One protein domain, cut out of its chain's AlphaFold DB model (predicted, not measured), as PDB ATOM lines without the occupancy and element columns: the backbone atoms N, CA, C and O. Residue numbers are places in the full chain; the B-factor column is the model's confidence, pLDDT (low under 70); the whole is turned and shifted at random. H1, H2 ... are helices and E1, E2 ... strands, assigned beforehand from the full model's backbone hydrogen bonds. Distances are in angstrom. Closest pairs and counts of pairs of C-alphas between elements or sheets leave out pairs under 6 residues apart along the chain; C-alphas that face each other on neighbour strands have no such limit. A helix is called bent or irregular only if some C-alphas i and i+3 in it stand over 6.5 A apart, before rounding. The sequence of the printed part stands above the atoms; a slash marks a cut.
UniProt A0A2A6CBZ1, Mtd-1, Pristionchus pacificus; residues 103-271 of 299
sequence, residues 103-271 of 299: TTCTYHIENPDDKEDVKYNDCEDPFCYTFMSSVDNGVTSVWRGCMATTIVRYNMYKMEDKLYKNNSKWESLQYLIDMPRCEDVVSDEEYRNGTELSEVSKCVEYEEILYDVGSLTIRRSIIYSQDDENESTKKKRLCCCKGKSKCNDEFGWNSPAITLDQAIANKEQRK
ATOM      1  N   THR A 103     -47.986  18.136 -17.570       69.00
ATOM      2  CA  THR A 103     -46.574  18.375 -17.310       69.00
ATOM      3  C   THR A 103     -45.776  17.614 -18.355       69.00
ATOM      4  O   THR A 103     -46.009  16.435 -18.603       69.00
ATOM      5  N   THR A 104     -44.849  18.299 -19.018       84.75
ATOM      6  CA  THR A 104     -43.897  17.632 -19.908       84.75
ATOM      7  C   THR A 104     -42.828  16.975 -19.048       84.75
ATOM      8  O   THR A 104     -42.233  17.668 -18.231       84.75
ATOM      9  N   CYS A 105     -42.548  15.693 -19.229       87.12
ATOM     10  CA  CYS A 105     -41.499  14.970 -18.519       87.12
ATOM     11  C   CYS A 105     -40.360  14.645 -19.476       87.12
ATOM     12  O   CYS A 105     -40.600  14.236 -20.616       87.12
ATOM     13  N   THR A 106     -39.123  14.762 -19.002       89.56
ATOM     14  CA  THR A 106     -37.980  14.280 -19.775       89.56
ATOM     15  C   THR A 106     -38.029  12.761 -19.841       89.56
ATOM     16  O   THR A 106     -38.230  12.101 -18.816       89.56
ATOM     17  N   TYR A 107     -37.844  12.204 -21.039       86.50
ATOM     18  CA  TYR A 107     -37.762  10.763 -21.242       86.50
ATOM     19  C   TYR A 107     -36.343  10.365 -21.651       86.50
ATOM     20  O   TYR A 107     -35.899  10.588 -22.778       86.50
ATOM     21  N   HIS A 108     -35.638   9.747 -20.706       85.88
ATOM     22  CA  HIS A 108     -34.243   9.381 -20.848       85.88
ATOM     23  C   HIS A 108     -33.915   8.059 -20.149       85.88
ATOM     24  O   HIS A 108     -34.419   7.816 -19.054       85.88
ATOM     25  N   ILE A 109     -33.062   7.228 -20.748       84.56
ATOM     26  CA  ILE A 109     -32.500   6.033 -20.113       84.56
ATOM     27  C   ILE A 109     -30.976   6.082 -20.223       84.56
ATOM     28  O   ILE A 109     -30.435   6.149 -21.324       84.56
ATOM     29  N   GLU A 110     -30.317   6.015 -19.074       83.88
ATOM     30  CA  GLU A 110     -28.865   5.961 -18.905       83.88
ATOM     31  C   GLU A 110     -28.516   4.610 -18.278       83.88
ATOM     32  O   GLU A 110     -29.014   4.290 -17.192       83.88
ATOM     33  N   ASN A 111     -27.641   3.837 -18.918       80.31
ATOM     34  CA  ASN A 111     -26.956   2.714 -18.282       80.31
ATOM     35  C   ASN A 111     -25.443   2.932 -18.457       80.31
ATOM     36  O   ASN A 111     -25.012   3.193 -19.576       80.31
ATOM     37  N   PRO A 112     -24.619   2.808 -17.403       69.38
ATOM     38  CA  PRO A 112     -23.175   3.044 -17.484       69.38
ATOM     39  C   PRO A 112     -22.444   2.105 -18.448       69.38
ATOM     40  O   PRO A 112     -21.390   2.462 -18.967       69.38
ATOM     41  N   ASP A 113     -22.989   0.903 -18.659       71.44
ATOM     42  CA  ASP A 113     -22.429  -0.094 -19.575       71.44
ATOM     43  C   ASP A 113     -22.748   0.216 -21.048       71.44
ATOM     44  O   ASP A 113     -22.079  -0.291 -21.957       71.44
ATOM     45  N   ASP A 114     -23.750   1.064 -21.299       72.62
ATOM     46  CA  ASP A 114     -24.119   1.491 -22.640       72.62
ATOM     47  C   ASP A 114     -23.211   2.646 -23.088       72.62
ATOM     48  O   ASP A 114     -22.914   3.581 -22.346       72.62
ATOM     49  N   LYS A 115     -22.753   2.602 -24.345       65.44
ATOM     50  CA  LYS A 115     -21.879   3.651 -24.910       65.44
ATOM     51  C   LYS A 115     -22.595   4.985 -25.106       65.44
ATOM     52  O   LYS A 115     -21.931   6.015 -25.212       65.44
ATOM     53  N   GLU A 116     -23.915   4.942 -25.235       68.81
ATOM     54  CA  GLU A 116     -24.757   6.098 -25.497       68.81
ATOM     55  C   GLU A 116     -26.054   6.005 -24.697       68.81
ATOM     56  O   GLU A 116     -26.751   4.991 -24.691       68.81
ATOM     57  N   ASP A 117     -26.376   7.131 -24.087       77.88
ATOM     58  CA  ASP A 117     -27.653   7.477 -23.492       77.88
ATOM     59  C   ASP A 117     -28.820   7.366 -24.491       77.88
ATOM     60  O   ASP A 117     -28.789   7.953 -25.580       77.88
ATOM     61  N   VAL A 118     -29.910   6.695 -24.104       78.25
ATOM     62  CA  VAL A 118     -31.109   6.583 -24.947       78.25
ATOM     63  C   VAL A 118     -32.096   7.698 -24.608       78.25
ATOM     64  O   VAL A 118     -32.846   7.631 -23.631       78.25
ATOM     65  N   LYS A 119     -32.123   8.734 -25.451       81.19
ATOM     66  CA  LYS A 119     -33.048   9.874 -25.343       81.19
ATOM     67  C   LYS A 119     -34.266   9.681 -26.233       81.19
ATOM     68  O   LYS A 119     -34.141   9.492 -27.442       81.19
ATOM     69  N   TYR A 120     -35.445   9.774 -25.634       78.56
ATOM     70  CA  TYR A 120     -36.715   9.758 -26.348       78.56
ATOM     71  C   TYR A 120     -37.301  11.168 -26.410       78.56
ATOM     72  O   TYR A 120     -36.831  12.087 -25.742       78.56
ATOM     73  N   ASN A 121     -38.351  11.337 -27.214       79.31
ATOM     74  CA  ASN A 121     -39.158  12.547 -27.130       79.31
ATOM     75  C   ASN A 121     -39.757  12.658 -25.728       79.31
ATOM     76  O   ASN A 121     -40.224  11.658 -25.173       79.31
ATOM     77  N   ASP A 122     -39.774  13.883 -25.207       81.31
ATOM     78  CA  ASP A 122     -40.470  14.191 -23.968       81.31
ATOM     79  C   ASP A 122     -41.919  13.692 -24.038       81.31
ATOM     80  O   ASP A 122     -42.572  13.737 -25.086       81.31
ATOM     81  N   CYS A 123     -42.416  13.207 -22.908       77.69
ATOM     82  CA  CYS A 123     -43.772  12.693 -22.780       77.69
ATOM     83  C   CYS A 123     -44.621  13.653 -21.937       77.69
ATOM     84  O   CYS A 123     -44.091  14.500 -21.220       77.69
ATOM     85  N   GLU A 124     -45.943  13.548 -22.041       78.56
ATOM     86  CA  GLU A 124     -46.878  14.369 -21.269       78.56
ATOM     87  C   GLU A 124     -47.683  13.498 -20.309       78.56
ATOM     88  O   GLU A 124     -48.342  12.547 -20.736       78.56
ATOM     89  N   ASP A 125     -47.630  13.839 -19.024       75.12
ATOM     90  CA  ASP A 125     -48.267  13.092 -17.940       75.12
ATOM     91  C   ASP A 125     -48.438  14.013 -16.722       75.12
ATOM     92  O   ASP A 125     -47.640  14.939 -16.544       75.12
ATOM     93  N   PRO A 126     -49.465  13.821 -15.880       74.50
ATOM     94  CA  PRO A 126     -49.536  14.526 -14.605       74.50
ATOM     95  C   PRO A 126     -48.336  14.222 -13.693       74.50
ATOM     96  O   PRO A 126     -47.950  15.087 -12.905       74.50
ATOM     97  N   PHE A 127     -47.730  13.035 -13.824       83.25
ATOM     98  CA  PHE A 127     -46.643  12.551 -12.981       83.25
ATOM     99  C   PHE A 127     -45.399  12.176 -13.792       83.25
ATOM    100  O   PHE A 127     -45.368  11.220 -14.575       83.25
ATOM    101  N   CYS A 128     -44.313  12.895 -13.520       89.12
ATOM    102  CA  CYS A 128     -42.989  12.540 -14.007       89.12
ATOM    103  C   CYS A 128     -42.251  11.707 -12.960       89.12
ATOM    104  O   CYS A 128     -42.373  11.968 -11.761       89.12
ATOM    105  N   TYR A 129     -41.426  10.764 -13.413       92.31
ATOM    106  CA  TYR A 129     -40.545   9.995 -12.540       92.31
ATOM    107  C   TYR A 129     -39.077  10.079 -12.964       92.31
ATOM    108  O   TYR A 129     -38.758  10.273 -14.143       92.31
ATOM    109  N   THR A 130     -38.208   9.869 -11.975       93.56
ATOM    110  CA  THR A 130     -36.796   9.504 -12.113       93.56
ATOM    111  C   THR A 130     -36.524   8.310 -11.219       93.56
ATOM    112  O   THR A 130     -36.610   8.399  -9.997       93.56
ATOM    113  N   PHE A 131     -36.186   7.186 -11.827       91.62
ATOM    114  CA  PHE A 131     -35.739   5.985 -11.152       91.62
ATOM    115  C   PHE A 131     -34.228   5.857 -11.285       91.62
ATOM    116  O   PHE A 131     -33.684   5.996 -12.375       91.62
ATOM    117  N   MET A 132     -33.551   5.573 -10.183       89.88
ATOM    118  CA  MET A 132     -32.113   5.357 -10.136       89.88
ATOM    119  C   MET A 132     -31.832   4.029  -9.449       89.88
ATOM    120  O   MET A 132     -32.492   3.677  -8.471       89.88
ATOM    121  N   SER A 133     -30.839   3.299  -9.940       87.44
ATOM    122  CA  SER A 133     -30.326   2.110  -9.267       87.44
ATOM    123  C   SER A 133     -28.818   2.188  -9.102       87.44
ATOM    124  O   SER A 133     -28.135   2.835  -9.898       87.44
ATOM    125  N   SER A 134     -28.309   1.579  -8.039       85.69
ATOM    126  CA  SER A 134     -26.892   1.510  -7.722       85.69
ATOM    127  C   SER A 134     -26.564   0.176  -7.063       85.69
ATOM    128  O   SER A 134     -27.368  -0.325  -6.285       85.69
ATOM    129  N   VAL A 135     -25.395  -0.386  -7.364       82.56
ATOM    130  CA  VAL A 135     -24.815  -1.545  -6.669       82.56
ATOM    131  C   VAL A 135     -23.521  -1.080  -6.015       82.56
ATOM    132  O   VAL A 135     -22.713  -0.428  -6.672       82.56
ATOM    133  N   ASP A 136     -23.365  -1.336  -4.717       76.50
ATOM    134  CA  ASP A 136     -22.184  -0.963  -3.921       76.50
ATOM    135  C   ASP A 136     -21.773   0.515  -4.083       76.50
ATOM    136  O   ASP A 136     -20.598   0.882  -4.066       76.50
ATOM    137  N   ASN A 137     -22.778   1.389  -4.224       70.25
ATOM    138  CA  ASN A 137     -22.669   2.836  -4.455       70.25
ATOM    139  C   ASN A 137     -22.174   3.265  -5.854       70.25
ATOM    140  O   ASN A 137     -22.039   4.461  -6.111       70.25
ATOM    141  N   GLY A 138     -21.965   2.333  -6.789       73.31
ATOM    142  CA  GLY A 138     -21.828   2.637  -8.216       73.31
ATOM    143  C   GLY A 138     -23.206   2.764  -8.864       73.31
ATOM    144  O   GLY A 138     -24.022   1.854  -8.735       73.31
ATOM    145  N   VAL A 139     -23.517   3.888  -9.516       73.75
ATOM    146  CA  VAL A 139     -24.797   4.062 -10.230       73.75
ATOM    147  C   VAL A 139     -24.855   3.060 -11.377       73.75
ATOM    148  O   VAL A 139     -23.949   3.047 -12.195       73.75
ATOM    149  N   THR A 140     -25.901   2.237 -11.435       78.56
ATOM    150  CA  THR A 140     -26.084   1.188 -12.452       78.56
ATOM    151  C   THR A 140     -27.128   1.536 -13.499       78.56
ATOM    152  O   THR A 140     -27.096   0.968 -14.582       78.56
ATOM    153  N   SER A 141     -28.062   2.444 -13.207       83.94
ATOM    154  CA  SER A 141     -28.950   3.002 -14.232       83.94
ATOM    155  C   SER A 141     -29.712   4.230 -13.746       83.94
ATOM    156  O   SER A 141     -29.974   4.371 -12.547       83.94
ATOM    157  N   VAL A 142     -30.121   5.086 -14.688       88.94
ATOM    158  CA  VAL A 142     -31.051   6.199 -14.464       88.94
ATOM    159  C   VAL A 142     -32.130   6.198 -15.540       88.94
ATOM    160  O   VAL A 142     -31.849   6.190 -16.731       88.94
ATOM    161  N   TRP A 143     -33.391   6.187 -15.124       91.31
ATOM    162  CA  TRP A 143     -34.557   6.084 -15.992       91.31
ATOM    163  C   TRP A 143     -35.498   7.235 -15.679       91.31
ATOM    164  O   TRP A 143     -35.966   7.361 -14.554       91.31
ATOM    165  N   ARG A 144     -35.807   8.064 -16.667       91.56
ATOM    166  CA  ARG A 144     -36.711   9.208 -16.545       91.56
ATOM    167  C   ARG A 144     -37.880   9.033 -17.492       91.56
ATOM    168  O   ARG A 144     -37.674   8.577 -18.612       91.56
ATOM    169  N   GLY A 145     -39.082   9.406 -17.078       90.44
ATOM    170  CA  GLY A 145     -40.229   9.381 -17.977       90.44
ATOM    171  C   GLY A 145     -41.544   9.735 -17.306       90.44
ATOM    172  O   GLY A 145     -41.581  10.346 -16.239       90.44
ATOM    173  N   CYS A 146     -42.622   9.327 -17.964       86.50
ATOM    174  CA  CYS A 146     -44.001   9.513 -17.530       86.50
ATOM    175  C   CYS A 146     -44.533   8.233 -16.897       86.50
ATOM    176  O   CYS A 146     -44.406   7.162 -17.502       86.50
ATOM    177  N   MET A 147     -45.145   8.339 -15.716       84.06
ATOM    178  CA  MET A 147     -45.568   7.162 -14.956       84.06
ATOM    179  C   MET A 147     -46.589   6.315 -15.731       84.06
ATOM    180  O   MET A 147     -46.353   5.123 -15.953       84.06
ATOM    181  N   ALA A 148     -47.675   6.918 -16.230       76.69
ATOM    182  CA  ALA A 148     -48.725   6.166 -16.916       76.69
ATOM    183  C   ALA A 148     -48.216   5.538 -18.222       76.69
ATOM    184  O   ALA A 148     -48.521   4.385 -18.532       76.69
ATOM    185  N   THR A 149     -47.388   6.271 -18.974       76.50
ATOM    186  CA  THR A 149     -46.795   5.769 -20.227       76.50
ATOM    187  C   THR A 149     -45.927   4.534 -19.986       76.50
ATOM    188  O   THR A 149     -45.969   3.582 -20.770       76.50
ATOM    189  N   THR A 150     -45.159   4.523 -18.895       80.88
ATOM    190  CA  THR A 150     -44.322   3.379 -18.522       80.88
ATOM    191  C   THR A 150     -45.160   2.164 -18.125       80.88
ATOM    192  O   THR A 150     -44.863   1.061 -18.589       80.88
ATOM    193  N   ILE A 151     -46.233   2.349 -17.345       78.56
ATOM    194  CA  ILE A 151     -47.145   1.261 -16.949       78.56
ATOM    195  C   ILE A 151     -47.800   0.620 -18.177       78.56
ATOM    196  O   ILE A 151     -47.747  -0.600 -18.346       78.56
ATOM    197  N   VAL A 152     -48.361   1.435 -19.076       73.69
ATOM    198  CA  VAL A 152     -48.998   0.938 -20.307       73.69
ATOM    199  C   VAL A 152     -47.993   0.164 -21.157       73.69
ATOM    200  O   VAL A 152     -48.285  -0.935 -21.628       73.69
ATOM    201  N   ARG A 153     -46.778   0.697 -21.322       77.56
ATOM    202  CA  ARG A 153     -45.722   0.034 -22.095       77.56
ATOM    203  C   ARG A 153     -45.328  -1.315 -21.500       77.56
ATOM    204  O   ARG A 153     -45.154  -2.273 -22.251       77.56
ATOM    205  N   TYR A 154     -45.204  -1.397 -20.177       82.75
ATOM    206  CA  TYR A 154     -44.940  -2.656 -19.488       82.75
ATOM    207  C   TYR A 154     -46.019  -3.700 -19.795       82.75
ATOM    208  O   TYR A 154     -45.681  -4.812 -20.208       82.75
ATOM    209  N   ASN A 155     -47.300  -3.345 -19.661       76.94
ATOM    210  CA  ASN A 155     -48.379  -4.302 -19.892       76.94
ATOM    211  C   ASN A 155     -48.468  -4.732 -21.362       76.94
ATOM    212  O   ASN A 155     -48.634  -5.921 -21.632       76.94
ATOM    213  N   MET A 156     -48.239  -3.815 -22.310       74.38
ATOM    214  CA  MET A 156     -48.140  -4.152 -23.735       74.38
ATOM    215  C   MET A 156     -47.029  -5.176 -23.999       74.38
ATOM    216  O   MET A 156     -47.282  -6.206 -24.619       74.38
ATOM    217  N   TYR A 157     -45.817  -4.943 -23.488       80.50
ATOM    218  CA  TYR A 157     -44.703  -5.883 -23.657       80.50
ATOM    219  C   TYR A 157     -44.974  -7.233 -22.989       80.50
ATOM    220  O   TYR A 157     -44.648  -8.277 -23.552       80.50
ATOM    221  N   LYS A 158     -45.618  -7.233 -21.819       80.75
ATOM    222  CA  LYS A 158     -45.996  -8.459 -21.111       80.75
ATOM    223  C   LYS A 158     -47.079  -9.242 -21.856       80.75
ATOM    224  O   LYS A 158     -47.060 -10.472 -21.872       80.75
ATOM    225  N   MET A 159     -48.020  -8.545 -22.488       75.38
ATOM    226  CA  MET A 159     -49.047  -9.152 -23.331       75.38
ATOM    227  C   MET A 159     -48.435  -9.757 -24.597       75.38
ATOM    228  O   MET A 159     -48.742 -10.901 -24.927       75.38
ATOM    229  N   GLU A 160     -47.540  -9.032 -25.268       74.00
ATOM    230  CA  GLU A 160     -46.799  -9.537 -26.427       74.00
ATOM    231  C   GLU A 160     -45.987 -10.788 -26.072       74.00
ATOM    232  O   GLU A 160     -46.058 -11.779 -26.795       74.00
ATOM    233  N   ASP A 161     -45.299 -10.808 -24.926       85.12
ATOM    234  CA  ASP A 161     -44.627 -12.019 -24.445       85.12
ATOM    235  C   ASP A 161     -45.602 -13.171 -24.189       85.12
ATOM    236  O   ASP A 161     -45.363 -14.319 -24.567       85.12
ATOM    237  N   LYS A 162     -46.744 -12.884 -23.561       82.69
ATOM    238  CA  LYS A 162     -47.755 -13.905 -23.283       82.69
ATOM    239  C   LYS A 162     -48.285 -14.536 -24.572       82.69
ATOM    240  O   LYS A 162     -48.488 -15.749 -24.592       82.69
ATOM    241  N   LEU A 163     -48.499 -13.728 -25.609       80.12
ATOM    242  CA  LEU A 163     -49.064 -14.154 -26.889       80.12
ATOM    243  C   LEU A 163     -48.026 -14.799 -27.815       80.12
ATOM    244  O   LEU A 163     -48.332 -15.798 -28.462       80.12
ATOM    245  N   TYR A 164     -46.815 -14.246 -27.875       85.44
ATOM    246  CA  TYR A 164     -45.819 -14.577 -28.899       85.44
ATOM    247  C   TYR A 164     -44.501 -15.129 -28.342       85.44
ATOM    248  O   TYR A 164     -43.681 -15.612 -29.123       85.44
ATOM    249  N   LYS A 165     -44.290 -15.091 -27.019       83.88
ATOM    250  CA  LYS A 165     -43.099 -15.608 -26.314       83.88
ATOM    251  C   LYS A 165     -41.771 -15.047 -26.820       83.88
ATOM    252  O   LYS A 165     -40.758 -15.741 -26.823       83.88
ATOM    253  N   ASN A 166     -41.785 -13.808 -27.302       77.06
ATOM    254  CA  ASN A 166     -40.655 -13.213 -28.010       77.06
ATOM    255  C   ASN A 166     -40.304 -11.791 -27.548       77.06
ATOM    256  O   ASN A 166     -39.449 -11.162 -28.172       77.06
ATOM    257  N   ASN A 167     -40.933 -11.273 -26.489       77.06
ATOM    258  CA  ASN A 167     -40.671  -9.920 -26.010       77.06
ATOM    259  C   ASN A 167     -40.348  -9.905 -24.511       77.06
ATOM    260  O   ASN A 167     -41.237  -9.781 -23.686       77.06
ATOM    261  N   SER A 168     -39.068  -9.931 -24.144       83.69
ATOM    262  CA  SER A 168     -38.629  -9.827 -22.743       83.69
ATOM    263  C   SER A 168     -38.490  -8.387 -22.227       83.69
ATOM    264  O   SER A 168     -38.111  -8.177 -21.078       83.69
ATOM    265  N   LYS A 169     -38.815  -7.356 -23.025       79.06
ATOM    266  CA  LYS A 169     -38.630  -5.942 -22.626       79.06
ATOM    267  C   LYS A 169     -39.476  -5.529 -21.417       79.06
ATOM    268  O   LYS A 169     -39.206  -4.498 -20.806       79.06
ATOM    269  N   TRP A 170     -40.512  -6.293 -21.068       80.25
ATOM    270  CA  TRP A 170     -41.286  -6.053 -19.849       80.25
ATOM    271  C   TRP A 170     -40.471  -6.345 -18.580       80.25
ATOM    272  O   TRP A 170     -40.710  -5.710 -17.555       80.25
ATOM    273  N   GLU A 171     -39.483  -7.244 -18.632       82.12
ATOM    274  CA  GLU A 171     -38.663  -7.614 -17.470       82.12
ATOM    275  C   GLU A 171     -37.844  -6.422 -16.966       82.12
ATOM    276  O   GLU A 171     -37.771  -6.171 -15.762       82.12
ATOM    277  N   SER A 172     -37.309  -5.620 -17.893       76.25
ATOM    278  CA  SER A 172     -36.606  -4.374 -17.580       76.25
ATOM    279  C   SER A 172     -37.539  -3.233 -17.177       76.25
ATOM    280  O   SER A 172     -37.072  -2.135 -16.945       76.25
ATOM    281  N   LEU A 173     -38.856  -3.425 -17.146       80.44
ATOM    282  CA  LEU A 173     -39.795  -2.440 -16.603       80.44
ATOM    283  C   LEU A 173     -40.435  -2.931 -15.305       80.44
ATOM    284  O   LEU A 173     -40.942  -2.117 -14.541       80.44
ATOM    285  N   GLN A 174     -40.357  -4.235 -15.023       81.88
ATOM    286  CA  GLN A 174     -40.951  -4.875 -13.852       81.88
ATOM    287  C   GLN A 174     -40.590  -4.157 -12.550       81.88
ATOM    288  O   GLN A 174     -41.459  -3.932 -11.722       81.88
ATOM    289  N   TYR A 175     -39.343  -3.715 -12.390       75.69
ATOM    290  CA  TYR A 175     -38.933  -3.023 -11.169       75.69
ATOM    291  C   TYR A 175     -39.603  -1.655 -10.978       75.69
ATOM    292  O   TYR A 175     -39.748  -1.234  -9.840       75.69
ATOM    293  N   LEU A 176     -40.006  -0.951 -12.044       78.69
ATOM    294  CA  LEU A 176     -40.781   0.294 -11.919       78.69
ATOM    295  C   LEU A 176     -42.218  -0.003 -11.495       78.69
ATOM    296  O   LEU A 176     -42.826   0.799 -10.798       78.69
ATOM    297  N   ILE A 177     -42.738  -1.158 -11.909       81.31
ATOM    298  CA  ILE A 177     -44.086  -1.626 -11.573       81.31
ATOM    299  C   ILE A 177     -44.158  -2.149 -10.139       81.31
ATOM    300  O   ILE A 177     -45.179  -1.982  -9.482       81.31
ATOM    301  N   ASP A 178     -43.078  -2.755  -9.650       77.44
ATOM    302  CA  ASP A 178     -42.983  -3.259  -8.277       77.44
ATOM    303  C   ASP A 178     -42.876  -2.116  -7.239       77.44
ATOM    304  O   ASP A 178     -43.068  -2.344  -6.045       77.44
ATOM    305  N   MET A 179     -42.577  -0.887  -7.676       77.56
ATOM    306  CA  MET A 179     -42.474   0.296  -6.814       77.56
ATOM    307  C   MET A 179     -43.838   0.980  -6.606       77.56
ATOM    308  O   MET A 179     -44.735   0.853  -7.444       77.56
ATOM    309  N   PRO A 180     -44.016   1.761  -5.518       77.69
ATOM    310  CA  PRO A 180     -45.185   2.622  -5.363       77.69
ATOM    311  C   PRO A 180     -45.332   3.552  -6.564       77.69
ATOM    312  O   PRO A 180     -44.337   4.047  -7.096       77.69
ATOM    313  N   ARG A 181     -46.569   3.820  -6.983       80.38
ATOM    314  CA  ARG A 181     -46.791   4.707  -8.125       80.38
ATOM    315  C   ARG A 181     -46.549   6.157  -7.739       80.38
ATOM    316  O   ARG A 181     -46.631   6.502  -6.563       80.38
ATOM    317  N   CYS A 182     -46.295   7.028  -8.710       82.19
ATOM    318  CA  CYS A 182     -46.038   8.430  -8.398       82.19
ATOM    319  C   CYS A 182     -47.222   9.125  -7.723       82.19
ATOM    320  O   CYS A 182     -47.002   9.913  -6.808       82.19
ATOM    321  N   GLU A 183     -48.449   8.744  -8.071       76.38
ATOM    322  CA  GLU A 183     -49.691   9.120  -7.388       76.38
ATOM    323  C   GLU A 183     -49.656   8.759  -5.894       76.38
ATOM    324  O   GLU A 183     -50.160   9.488  -5.045       76.38
ATOM    325  N   ASP A 184     -49.024   7.631  -5.556       74.00
ATOM    326  CA  ASP A 184     -48.854   7.164  -4.182       74.00
ATOM    327  C   ASP A 184     -47.634   7.811  -3.494       74.00
ATOM    328  O   ASP A 184     -47.460   7.679  -2.284       74.00
ATOM    329  N   VAL A 185     -46.754   8.495  -4.222       78.19
ATOM    330  CA  VAL A 185     -45.516   9.066  -3.673       78.19
ATOM    331  C   VAL A 185     -45.674  10.555  -3.399       78.19
ATOM    332  O   VAL A 185     -45.324  11.012  -2.308       78.19
ATOM    333  N   VAL A 186     -46.215  11.310  -4.353       78.50
ATOM    334  CA  VAL A 186     -46.458  12.748  -4.180       78.50
ATOM    335  C   VAL A 186     -47.808  13.004  -3.505       78.50
ATOM    336  O   VAL A 186     -48.637  12.103  -3.372       78.50
ATOM    337  N   SER A 187     -48.000  14.218  -2.988       67.62
ATOM    338  CA  SER A 187     -49.283  14.655  -2.435       67.62
ATOM    339  C   SER A 187     -50.292  14.933  -3.559       67.62
ATOM    340  O   SER A 187     -49.926  15.111  -4.725       67.62
ATOM    341  N   ASP A 188     -51.577  15.014  -3.207       62.06
ATOM    342  CA  ASP A 188     -52.625  15.429  -4.148       62.06
ATOM    343  C   ASP A 188     -52.555  16.927  -4.491       62.06
ATOM    344  O   ASP A 188     -53.257  17.387  -5.397       62.06
ATOM    345  N   GLU A 189     -51.697  17.689  -3.806       58.69
ATOM    346  CA  GLU A 189     -51.574  19.130  -3.979       58.69
ATOM    347  C   GLU A 189     -51.193  19.499  -5.421       58.69
ATOM    348  O   GLU A 189     -50.386  18.853  -6.096       58.69
ATOM    349  N   GLU A 190     -51.830  20.550  -5.933       56.91
ATOM    350  CA  GLU A 190     -51.530  21.086  -7.254       56.91
ATOM    351  C   GLU A 190     -50.345  22.046  -7.169       56.91
ATOM    352  O   GLU A 190     -50.341  22.971  -6.353       56.91
ATOM    353  N   TYR A 191     -49.381  21.892  -8.076       53.62
ATOM    354  CA  TYR A 191     -48.320  22.879  -8.238       53.62
ATOM    355  C   TYR A 191     -48.910  24.252  -8.583       53.62
ATOM    356  O   TYR A 191     -49.599  24.419  -9.594       53.62
ATOM    357  N   ARG A 192     -48.591  25.261  -7.772       58.06
ATOM    358  CA  ARG A 192     -48.873  26.672  -8.050       58.06
ATOM    359  C   ARG A 192     -47.549  27.420  -8.169       58.06
ATOM    360  O   ARG A 192     -46.544  27.036  -7.581       58.06
ATOM    361  N   ASN A 193     -47.517  28.505  -8.944       49.56
ATOM    362  CA  ASN A 193     -46.315  29.340  -9.012       49.56
ATOM    363  C   ASN A 193     -45.952  29.833  -7.601       49.56
ATOM    364  O   ASN A 193     -46.718  30.594  -7.013       49.56
ATOM    365  N   GLY A 194     -44.793  29.407  -7.089       51.34
ATOM    366  CA  GLY A 194     -44.333  29.701  -5.728       51.34
ATOM    367  C   GLY A 194     -44.487  28.556  -4.718       51.34
ATOM    368  O   GLY A 194     -43.989  28.707  -3.610       51.34
ATOM    369  N   THR A 195     -45.118  27.433  -5.083       58.00
ATOM    370  CA  THR A 195     -45.089  26.173  -4.316       58.00
ATOM    371  C   THR A 195     -43.650  25.661  -4.254       58.00
ATOM    372  O   THR A 195     -42.968  25.624  -5.288       58.00
ATOM    373  N   GLU A 196     -43.162  25.293  -3.066       55.91
ATOM    374  CA  GLU A 196     -41.814  24.734  -2.956       55.91
ATOM    375  C   GLU A 196     -41.762  23.383  -3.678       55.91
ATOM    376  O   GLU A 196     -42.696  22.582  -3.625       55.91
ATOM    377  N   LEU A 197     -40.657  23.098  -4.375       57.44
ATOM    378  CA  LEU A 197     -40.516  21.845  -5.124       57.44
ATOM    379  C   LEU A 197     -40.693  20.612  -4.220       57.44
ATOM    380  O   LEU A 197     -41.166  19.583  -4.689       57.44
ATOM    381  N   SER A 198     -40.340  20.752  -2.939       55.12
ATOM    382  CA  SER A 198     -40.479  19.783  -1.846       55.12
ATOM    383  C   SER A 198     -41.926  19.380  -1.536       55.12
ATOM    384  O   SER A 198     -42.132  18.301  -0.986       55.12
ATOM    385  N   GLU A 199     -42.920  20.199  -1.888       57.72
ATOM    386  CA  GLU A 199     -44.344  19.923  -1.630       57.72
ATOM    387  C   GLU A 199     -44.965  19.051  -2.735       57.72
ATOM    388  O   GLU A 199     -45.846  18.233  -2.471       57.72
ATOM    389  N   VAL A 200     -44.455  19.164  -3.968       63.88
ATOM    390  CA  VAL A 200     -44.961  18.453  -5.164       63.88
ATOM    391  C   VAL A 200     -43.988  17.415  -5.722       63.88
ATOM    392  O   VAL A 200     -44.245  16.829  -6.776       63.88
ATOM    393  N   SER A 201     -42.859  17.206  -5.042       80.12
ATOM    394  CA  SER A 201     -41.814  16.258  -5.424       80.12
ATOM    395  C   SER A 201     -41.384  15.428  -4.229       80.12
ATOM    396  O   SER A 201     -41.062  15.971  -3.174       80.12
ATOM    397  N   LYS A 202     -41.318  14.109  -4.391       87.38
ATOM    398  CA  LYS A 202     -40.899  13.210  -3.312       87.38
ATOM    399  C   LYS A 202     -40.123  12.030  -3.867       87.38
ATOM    400  O   LYS A 202     -40.470  11.495  -4.918       87.38
ATOM    401  N   CYS A 203     -39.074  11.631  -3.154       90.25
ATOM    402  CA  CYS A 203     -38.308  10.433  -3.461       90.25
ATOM    403  C   CYS A 203     -38.566   9.340  -2.427       90.25
ATOM    404  O   CYS A 203     -38.701   9.612  -1.233       90.25
ATOM    405  N   VAL A 204     -38.594   8.102  -2.898       88.62
ATOM    406  CA  VAL A 204     -38.643   6.886  -2.094       88.62
ATOM    407  C   VAL A 204     -37.376   6.098  -2.368       88.62
ATOM    408  O   VAL A 204     -37.047   5.835  -3.526       88.62
ATOM    409  N   GLU A 205     -36.665   5.739  -1.309       88.44
ATOM    410  CA  GLU A 205     -35.480   4.896  -1.363       88.44
ATOM    411  C   GLU A 205     -35.778   3.493  -0.845       88.44
ATOM    412  O   GLU A 205     -36.621   3.281   0.034       88.44
ATOM    413  N   TYR A 206     -35.077   2.536  -1.434       82.75
ATOM    414  CA  TYR A 206     -35.219   1.124  -1.169       82.75
ATOM    415  C   TYR A 206     -33.869   0.426  -1.354       82.75
ATOM    416  O   TYR A 206     -33.124   0.733  -2.284       82.75
ATOM    417  N   GLU A 207     -33.559  -0.519  -0.476       82.19
ATOM    418  CA  GLU A 207     -32.304  -1.267  -0.493       82.19
ATOM    419  C   GLU A 207     -32.605  -2.767  -0.574       82.19
ATOM    420  O   GLU A 207     -33.440  -3.290   0.164       82.19
ATOM    421  N   GLU A 208     -31.930  -3.459  -1.491       77.56
ATOM    422  CA  GLU A 208     -31.937  -4.917  -1.614       77.56
ATOM    423  C   GLU A 208     -30.548  -5.456  -1.314       77.56
ATOM    424  O   GLU A 208     -29.564  -5.002  -1.896       77.56
ATOM    425  N   ILE A 209     -30.488  -6.482  -0.474       72.62
ATOM    426  CA  ILE A 209     -29.278  -7.274  -0.291       72.62
ATOM    427  C   ILE A 209     -29.255  -8.352  -1.379       72.62
ATOM    428  O   ILE A 209     -30.215  -9.115  -1.535       72.62
ATOM    429  N   LEU A 210     -28.176  -8.395  -2.157       66.81
ATOM    430  CA  LEU A 210     -27.927  -9.405  -3.179       66.81
ATOM    431  C   LEU A 210     -26.880 -10.396  -2.670       66.81
ATOM    432  O   LEU A 210     -25.795 -10.001  -2.247       66.81
ATOM    433  N   TYR A 211     -27.199 -11.684  -2.787       62.38
ATOM    434  CA  TYR A 211     -26.275 -12.778  -2.509       62.38
ATOM    435  C   TYR A 211     -25.844 -13.420  -3.825       62.38
ATOM    436  O   TYR A 211     -26.696 -13.860  -4.608       62.38
ATOM    437  N   ASP A 212     -24.535 -13.496  -4.063       54.69
ATOM    438  CA  ASP A 212     -23.994 -14.218  -5.211       54.69
ATOM    439  C   ASP A 212     -23.799 -15.698  -4.855       54.69
ATOM    440  O   ASP A 212     -22.773 -16.118  -4.315       54.69
ATOM    441  N   VAL A 213     -24.827 -16.506  -5.117       49.19
ATOM    442  CA  VAL A 213     -24.750 -17.962  -4.974       49.19
ATOM    443  C   VAL A 213     -24.524 -18.547  -6.361       49.19
ATOM    444  O   VAL A 213     -25.480 -18.883  -7.050       49.19
ATOM    445  N   GLY A 214     -23.256 -18.619  -6.785       41.81
ATOM    446  CA  GLY A 214     -22.772 -19.343  -7.969       41.81
ATOM    447  C   GLY A 214     -23.778 -19.495  -9.120       41.81
ATOM    448  O   GLY A 214     -24.554 -20.446  -9.156       41.81
ATOM    449  N   SER A 215     -23.723 -18.593 -10.106       43.31
ATOM    450  CA  SER A 215     -24.570 -18.576 -11.316       43.31
ATOM    451  C   SER A 215     -26.075 -18.333 -11.099       43.31
ATOM    452  O   SER A 215     -26.801 -18.250 -12.093       43.31
ATOM    453  N   LEU A 216     -26.566 -18.180  -9.864       43.62
ATOM    454  CA  LEU A 216     -27.958 -17.817  -9.587       43.62
ATOM    455  C   LEU A 216     -28.028 -16.588  -8.668       43.62
ATOM    456  O   LEU A 216     -27.796 -16.673  -7.466       43.62
ATOM    457  N   THR A 217     -28.427 -15.439  -9.220       46.50
ATOM    458  CA  THR A 217     -28.806 -14.269  -8.414       46.50
ATOM    459  C   THR A 217     -30.172 -14.528  -7.773       46.50
ATOM    460  O   THR A 217     -31.202 -14.502  -8.450       46.50
ATOM    461  N   ILE A 218     -30.203 -14.795  -6.466       48.56
ATOM    462  CA  ILE A 218     -31.444 -15.031  -5.713       48.56
ATOM    463  C   ILE A 218     -31.945 -13.696  -5.141       48.56
ATOM    464  O   ILE A 218     -31.253 -13.049  -4.362       48.56
ATOM    465  N   ARG A 219     -33.175 -13.290  -5.494       49.28
ATOM    466  CA  ARG A 219     -33.876 -12.164  -4.846       49.28
ATOM    467  C   ARG A 219     -34.424 -12.633  -3.498       49.28
ATOM    468  O   ARG A 219     -35.292 -13.506  -3.480       49.28
ATOM    469  N   ARG A 220     -33.981 -12.056  -2.378       44.50
ATOM    470  CA  ARG A 220     -34.624 -12.280  -1.074       44.50
ATOM    471  C   ARG A 220     -34.953 -10.949  -0.409       44.50
ATOM    472  O   ARG A 220     -34.064 -10.203  -0.023       44.50
ATOM    473  N   SER A 221     -36.242 -10.676  -0.248       39.88
ATOM    474  CA  SER A 221     -36.733  -9.675   0.692       39.88
ATOM    475  C   SER A 221     -36.560 -10.223   2.116       39.88
ATOM    476  O   SER A 221     -37.240 -11.163   2.513       39.88
ATOM    477  N   ILE A 222     -35.588  -9.649   2.833       43.59
ATOM    478  CA  ILE A 222     -35.384  -9.657   4.293       43.59
ATOM    479  C   ILE A 222     -35.459 -11.035   4.979       43.59
ATOM    480  O   ILE A 222     -36.522 -11.424   5.450       43.59
ATOM    481  N   ILE A 223     -34.313 -11.707   5.177       34.31
ATOM    482  CA  ILE A 223     -34.058 -12.532   6.380       34.31
ATOM    483  C   ILE A 223     -32.567 -12.426   6.739       34.31
ATOM    484  O   ILE A 223     -31.719 -12.786   5.930       34.31
ATOM    485  N   TYR A 224     -32.284 -11.964   7.962       42.53
ATOM    486  CA  TYR A 224     -30.965 -11.952   8.603       42.53
ATOM    487  C   TYR A 224     -30.277 -13.328   8.547       42.53
ATOM    488  O   TYR A 224     -30.809 -14.293   9.100       42.53
ATOM    489  N   SER A 225     -29.055 -13.391   8.014       38.09
ATOM    490  CA  SER A 225     -28.045 -14.368   8.446       38.09
ATOM    491  C   SER A 225     -26.629 -13.953   8.029       38.09
ATOM    492  O   SER A 225     -26.375 -13.788   6.845       38.09
ATOM    493  N   GLN A 226     -25.790 -13.800   9.060       43.31
ATOM    494  CA  GLN A 226     -24.322 -13.875   9.174       43.31
ATOM    495  C   GLN A 226     -23.434 -13.718   7.926       43.31
ATOM    496  O   GLN A 226     -23.463 -14.569   7.050       43.31
ATOM    497  N   ASP A 227     -22.566 -12.696   7.996       44.75
ATOM    498  CA  ASP A 227     -21.220 -12.551   7.412       44.75
ATOM    499  C   ASP A 227     -20.833 -13.574   6.325       44.75
ATOM    500  O   ASP A 227     -20.102 -14.528   6.593       44.75
ATOM    501  N   ASP A 228     -21.260 -13.319   5.088       49.25
ATOM    502  CA  ASP A 228     -20.682 -13.921   3.886       49.25
ATOM    503  C   ASP A 228     -20.011 -12.810   3.055       49.25
ATOM    504  O   ASP A 228     -20.629 -11.796   2.737       49.25
ATOM    505  N   GLU A 229     -18.743 -12.996   2.668       52.56
ATOM    506  CA  GLU A 229     -17.901 -12.021   1.934       52.56
ATOM    507  C   GLU A 229     -18.400 -11.665   0.508       52.56
ATOM    508  O   GLU A 229     -17.735 -10.920  -0.209       52.56
ATOM    509  N   ASN A 230     -19.574 -12.161   0.095       58.50
ATOM    510  CA  ASN A 230     -20.191 -11.956  -1.225       58.50
ATOM    511  C   ASN A 230     -21.558 -11.247  -1.136       58.50
ATOM    512  O   ASN A 230     -22.479 -11.534  -1.908       58.50
ATOM    513  N   GLU A 231     -21.711 -10.346  -0.170       68.50
ATOM    514  CA  GLU A 231     -22.884  -9.488  -0.034       68.50
ATOM    515  C   GLU A 231     -22.688  -8.201  -0.849       68.50
ATOM    516  O   GLU A 231     -21.763  -7.433  -0.589       68.50
ATOM    517  N   SER A 232     -23.559  -7.950  -1.831       75.38
ATOM    518  CA  SER A 232     -23.619  -6.649  -2.517       75.38
ATOM    519  C   SER A 232     -24.940  -5.961  -2.211       75.38
ATOM    520  O   SER A 232     -26.000  -6.591  -2.162       75.38
ATOM    521  N   THR A 233     -24.898  -4.651  -1.983       79.38
ATOM    522  CA  THR A 233     -26.105  -3.875  -1.677       79.38
ATOM    523  C   THR A 233     -26.568  -3.153  -2.926       79.38
ATOM    524  O   THR A 233     -25.880  -2.273  -3.451       79.38
ATOM    525  N   LYS A 234     -27.774  -3.481  -3.386       83.56
ATOM    526  CA  LYS A 234     -28.432  -2.770  -4.474       83.56
ATOM    527  C   LYS A 234     -29.385  -1.722  -3.922       83.56
ATOM    528  O   LYS A 234     -30.480  -2.039  -3.464       83.56
ATOM    529  N   LYS A 235     -29.002  -0.456  -4.033       86.44
ATOM    530  CA  LYS A 235     -29.869   0.679  -3.714       86.44
ATOM    531  C   LYS A 235     -30.704   1.057  -4.925       86.44
ATOM    532  O   LYS A 235     -30.222   1.083  -6.058       86.44
ATOM    533  N   LYS A 236     -31.968   1.378  -4.700       87.44
ATOM    534  CA  LYS A 236     -32.895   1.879  -5.711       87.44
ATOM    535  C   LYS A 236     -33.602   3.102  -5.162       87.44
ATOM    536  O   LYS A 236     -33.925   3.173  -3.980       87.44
ATOM    537  N   ARG A 237     -33.884   4.054  -6.039       90.06
ATOM    538  CA  ARG A 237     -34.609   5.264  -5.684       90.06
ATOM    539  C   ARG A 237     -35.611   5.612  -6.767       90.06
ATOM    540  O   ARG A 237     -35.249   5.658  -7.936       90.06
ATOM    541  N   LEU A 238     -36.848   5.889  -6.373       92.19
ATOM    542  CA  LEU A 238     -37.891   6.437  -7.234       92.19
ATOM    543  C   LEU A 238     -38.225   7.849  -6.762       92.19
ATOM    544  O   LEU A 238     -38.731   8.028  -5.661       92.19
ATOM    545  N   CYS A 239     -37.958   8.844  -7.593       92.50
ATOM    546  CA  CYS A 239     -38.374  10.221  -7.385       92.50
ATOM    547  C   CYS A 239     -39.535  10.551  -8.312       92.50
ATOM    548  O   CYS A 239     -39.474  10.254  -9.503       92.50
ATOM    549  N   CYS A 240     -40.566  11.180  -7.769       90.81
ATOM    550  CA  CYS A 240     -41.771  11.556  -8.488       90.81
ATOM    551  C   CYS A 240     -42.036  13.046  -8.313       90.81
ATOM    552  O   CYS A 240     -41.766  13.597  -7.245       90.81
ATOM    553  N   CYS A 241     -42.579  13.686  -9.343       87.75
ATOM    554  CA  CYS A 241     -43.013  15.075  -9.289       87.75
ATOM    555  C   CYS A 241     -44.251  15.321 -10.152       87.75
ATOM    556  O   CYS A 241     -44.505  14.598 -11.117       87.75
ATOM    557  N   LYS A 242     -45.004  16.366  -9.795       81.75
ATOM    558  CA  LYS A 242     -46.257  16.767 -10.447       81.75
ATOM    559  C   LYS A 242     -46.238  18.252 -10.811       81.75
ATOM    560  O   LYS A 242     -45.707  19.085 -10.080       81.75
ATOM    561  N   GLY A 243     -46.846  18.611 -11.940       71.94
ATOM    562  CA  GLY A 243     -47.224  19.994 -12.265       71.94
ATOM    563  C   GLY A 243     -46.138  20.892 -12.881       71.94
ATOM    564  O   GLY A 243     -46.473  21.759 -13.693       71.94
ATOM    565  N   LYS A 244     -44.847  20.690 -12.583       81.19
ATOM    566  CA  LYS A 244     -43.732  21.485 -13.147       81.19
ATOM    567  C   LYS A 244     -43.046  20.763 -14.311       81.19
ATOM    568  O   LYS A 244     -42.492  19.685 -14.124       81.19
ATOM    569  N   SER A 245     -43.027  21.362 -15.507       83.62
ATOM    570  CA  SER A 245     -42.393  20.744 -16.687       83.62
ATOM    571  C   SER A 245     -40.922  20.417 -16.440       83.62
ATOM    572  O   SER A 245     -40.165  21.259 -15.962       83.62
ATOM    573  N   LYS A 246     -40.542  19.194 -16.810       87.69
ATOM    574  CA  LYS A 246     -39.214  18.587 -16.693       87.69
ATOM    575  C   LYS A 246     -38.681  18.557 -15.264       87.69
ATOM    576  O   LYS A 246     -37.476  18.524 -15.050       87.69
ATOM    577  N   CYS A 247     -39.571  18.529 -14.272       87.81
ATOM    578  CA  CYS A 247     -39.186  18.424 -12.864       87.81
ATOM    579  C   CYS A 247     -38.338  17.180 -12.563       87.81
ATOM    580  O   CYS A 247     -37.542  17.188 -11.630       87.81
ATOM    581  N   ASN A 248     -38.456  16.128 -13.376       92.19
ATOM    582  CA  ASN A 248     -37.700  14.899 -13.203       92.19
ATOM    583  C   ASN A 248     -36.206  15.015 -13.581       92.19
ATOM    584  O   ASN A 248     -35.403  14.182 -13.154       92.19
ATOM    585  N   ASP A 249     -35.793  16.073 -14.284       89.00
ATOM    586  CA  ASP A 249     -34.372  16.342 -14.564       89.00
ATOM    587  C   ASP A 249     -33.596  16.822 -13.334       89.00
ATOM    588  O   ASP A 249     -32.374  16.694 -13.284       89.00
ATOM    589  N   GLU A 250     -34.293  17.354 -12.328       86.12
ATOM    590  CA  GLU A 250     -33.682  17.949 -11.132       86.12
ATOM    591  C   GLU A 250     -33.324  16.898 -10.066       86.12
ATOM    592  O   GLU A 250     -32.624  17.200  -9.098       86.12
ATOM    593  N   PHE A 251     -33.785  15.652 -10.228       89.50
ATOM    594  CA  PHE A 251     -33.552  14.588  -9.257       89.50
ATOM    595  C   PHE A 251     -32.184  13.925  -9.404       89.50
ATOM    596  O   PHE A 251     -31.750  13.570 -10.501       89.50
ATOM    597  N   GLY A 252     -31.558  13.660  -8.257       85.56
ATOM    598  CA  GLY A 252     -30.336  12.873  -8.152       85.56
ATOM    599  C   GLY A 252     -30.242  12.113  -6.828       85.56
ATOM    600  O   GLY A 252     -31.139  12.169  -5.983       85.56
ATOM    601  N   TRP A 253     -29.116  11.432  -6.608       84.81
ATOM    602  CA  TRP A 253     -28.850  10.655  -5.384       84.81
ATOM    603  C   TRP A 253     -28.762  11.489  -4.096       84.81
ATOM    604  O   TRP A 253     -28.867  10.951  -2.996       84.81
ATOM    605  N   ASN A 254     -28.672  12.814  -4.209       84.69
ATOM    606  CA  ASN A 254     -28.692  13.720  -3.059       84.69
ATOM    607  C   ASN A 254     -30.089  14.293  -2.761       84.69
ATOM    608  O   ASN A 254     -30.251  15.011  -1.778       84.69
ATOM    609  N   SER A 255     -31.100  14.003  -3.593       85.75
ATOM    610  CA  SER A 255     -32.475  14.446  -3.341       85.75
ATOM    611  C   SER A 255     -33.011  13.831  -2.036       85.75
ATOM    612  O   SER A 255     -32.788  12.638  -1.814       85.75
ATOM    613  N   PRO A 256     -33.723  14.596  -1.183       84.56
ATOM    614  CA  PRO A 256     -34.325  14.062   0.037       84.56
ATOM    615  C   PRO A 256     -35.271  12.898  -0.265       84.56
ATOM    616  O   PRO A 256     -36.131  13.012  -1.141       84.56
ATOM    617  N   ALA A 257     -35.127  11.793   0.466       86.81
ATOM    618  CA  ALA A 257     -35.917  10.584   0.265       86.81
ATOM    619  C   ALA A 257     -36.506  10.063   1.579       86.81
ATOM    620  O   ALA A 257     -35.913  10.209   2.648       86.81
ATOM    621  N   ILE A 258     -37.681   9.447   1.474       84.50
ATOM    622  CA  ILE A 258     -38.289   8.631   2.529       84.50
ATOM    623  C   ILE A 258     -38.054   7.147   2.240       84.50
ATOM    624  O   ILE A 258     -37.727   6.769   1.117       84.50
ATOM    625  N   THR A 259     -38.254   6.296   3.238       84.31
ATOM    626  CA  THR A 259     -38.184   4.836   3.057       84.31
ATOM    627  C   THR A 259     -39.434   4.290   2.358       84.31
ATOM    628  O   THR A 259     -40.502   4.911   2.391       84.31
ATOM    629  N   LEU A 260     -39.321   3.105   1.750       81.19
ATOM    630  CA  LEU A 260     -40.456   2.401   1.145       81.19
ATOM    631  C   LEU A 260     -41.601   2.164   2.143       81.19
ATOM    632  O   LEU A 260     -42.753   2.448   1.818       81.19
ATOM    633  N   ASP A 261     -41.295   1.737   3.367       79.50
ATOM    634  CA  ASP A 261     -42.306   1.486   4.404       79.50
ATOM    635  C   ASP A 261     -43.087   2.756   4.755       79.50
ATOM    636  O   ASP A 261     -44.314   2.739   4.872       79.50
ATOM    637  N   GLN A 262     -42.397   3.898   4.837       76.19
ATOM    638  CA  GLN A 262     -43.048   5.194   5.028       76.19
ATOM    639  C   GLN A 262     -43.947   5.560   3.842       76.19
ATOM    640  O   GLN A 262     -45.010   6.150   4.036       76.19
ATOM    641  N   ALA A 263     -43.550   5.235   2.609       75.12
ATOM    642  CA  ALA A 263     -44.369   5.494   1.427       75.12
ATOM    643  C   ALA A 263     -45.655   4.646   1.433       75.12
ATOM    644  O   ALA A 263     -46.737   5.170   1.166       75.12
ATOM    645  N   ILE A 264     -45.547   3.367   1.806       76.00
ATOM    646  CA  ILE A 264     -46.683   2.445   1.934       76.00
ATOM    647  C   ILE A 264     -47.635   2.911   3.043       76.00
ATOM    648  O   ILE A 264     -48.832   3.039   2.795       76.00
ATOM    649  N   ALA A 265     -47.118   3.274   4.219       72.62
ATOM    650  CA  ALA A 265     -47.939   3.785   5.318       72.62
ATOM    651  C   ALA A 265     -48.713   5.063   4.926       72.62
ATOM    652  O   ALA A 265     -49.906   5.184   5.201       72.62
ATOM    653  N   ASN A 266     -48.072   5.993   4.203       69.56
ATOM    654  CA  ASN A 266     -48.738   7.199   3.689       69.56
ATOM    655  C   ASN A 266     -49.860   6.866   2.687       69.56
ATOM    656  O   ASN A 266     -50.868   7.570   2.599       69.56
ATOM    657  N   LYS A 267     -49.691   5.806   1.887       67.94
ATOM    658  CA  LYS A 267     -50.724   5.314   0.966       67.94
ATOM    659  C   LYS A 267     -51.921   4.740   1.719       67.94
ATOM    660  O   LYS A 267     -53.051   5.067   1.364       67.94
ATOM    661  N   GLU A 268     -51.693   3.916   2.735       70.00
ATOM    662  CA  GLU A 268     -52.770   3.316   3.532       70.00
ATOM    663  C   GLU A 268     -53.595   4.380   4.262       70.00
ATOM    664  O   GLU A 268     -54.819   4.384   4.145       70.00
ATOM    665  N   GLN A 269     -52.943   5.373   4.874       63.75
ATOM    666  CA  GLN A 269     -53.636   6.484   5.538       63.75
ATOM    667  C   GLN A 269     -54.535   7.294   4.592       63.75
ATOM    668  O   GLN A 269     -55.635   7.698   4.971       63.75
ATOM    669  N   ARG A 270     -54.115   7.516   3.339       61.28
ATOM    670  CA  ARG A 270     -54.963   8.194   2.340       61.28
ATOM    671  C   ARG A 270     -56.169   7.355   1.940       61.28
ATOM    672  O   ARG A 270     -57.251   7.907   1.782       61.28
ATOM    673  N   LYS A 271     -56.012   6.034   1.815       59.34
ATOM    674  CA  LYS A 271     -57.139   5.136   1.522       59.34
ATOM    675  C   LYS A 271     -58.178   5.139   2.642       59.34
ATOM    676  O   LYS A 271     -59.366   5.138   2.348       59.34
TER     677      LYS A 271
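This is residues 103 to 271 of the 299 residues of the protein "Mtd-1" of Pristionchus pacificus (UniProt A0A2A6CBZ1). A twisted sheet makes the body, with the long antiparallel strands E4, E5, E6 and E8 side by side, and short strands E2, E7 and E9 at its edges. The helical hairpin of H1 and H2 and the last helix, H6, only graze this sheet, while short H3 and H5 lie over opposite faces of it; E1 and E3 form a small second sheet. The 169 printed residues hold six named helices and nine named strands, in the order E1 E2 E3 E4 E5 H1 H2 H3 H4 E6 E7 E8 H5 E9 H6, a mixed class. The larger sheet is branched and mixed, with E9 parallel to E6 and the other neighbour pairs antiparallel. The whole is compact, with a radius of gyration of the C-alphas of 17.1 A and spans of 54 by 40 by 36 A.

In the large sheet, E6 is residues 201 to 213, 38.2 A long, E8 231 to 242, 36.7 A, E4 127 to 135, 26.7 A, and E5 138 to 146, 25.0 A; E2 is 108 to 110, E7 216 to 219 and E9 257 to 259. E1, residues 103 to 105, begins at C-alpha 103 (-46.574, 18.375, -17.310); E3 is 123 to 125. H1 is residues 147 to 164, 25.8 A, H2 168 to 177, 14.9 A, H3 182 to 185, H4 197 to 200 and H5 247 to 250. H6, residues 260 to 271, 16.9 A, ends at C-alpha 271 (-57.139, 5.136, 1.522).

E4 has E5 on one side, N 131 to O 143 being 2.7 A, and E8 on the other, N 130 to O 239 being 2.8 A. E6 pairs with E8, N 204 to O 238 at 2.8 A, with E9, N 205 to O 258 at 2.8 A, and with E7 in a hairpin, N 216 to O 213 at 3.1 A. E2 pairs with E5, N 110 to O 142 at 2.8 A, and E1 with E3, N 105 to O 123 at 2.8 A. H3 is 7.1 A over the sheet, only just over E8 with 3 C-alphas; H5, also 7.1 A, is only just over E4 with 3. H1 and H2 touch, closest at C-alphas of Tyr 154 and Trp 170, 5.0 A, opposite ways at a steep tilt of 35.5 degrees, only just steep. H6 touches H3 with residues 263 to 267 alone, closest at C-alphas of Lys 267 and Asp 184, 5.8 A. H4 grazes the sheet with residues 197 to 200. Every O i to N i+4 pair is within hydrogen-bond range in H1 and H6; H2, only just irregular with C-alphas 172 and 175 7.0 A apart, has 2 of 6, and 5 of 7 O i to N i+3 pairs; H3, H4 and H5 are too short for an O i to N i+4 pair.

The C-alphas farthest apart, of Asn 193 and Gly 214, are 54.1 A apart. The printed part has no cut. The links E2 to E3, H3 to H4 and E7 to E8 are long. Mean pLDDT of the printed part is 74.7, with 45 residues under 70, among them 187 to 200 and 210 to 231.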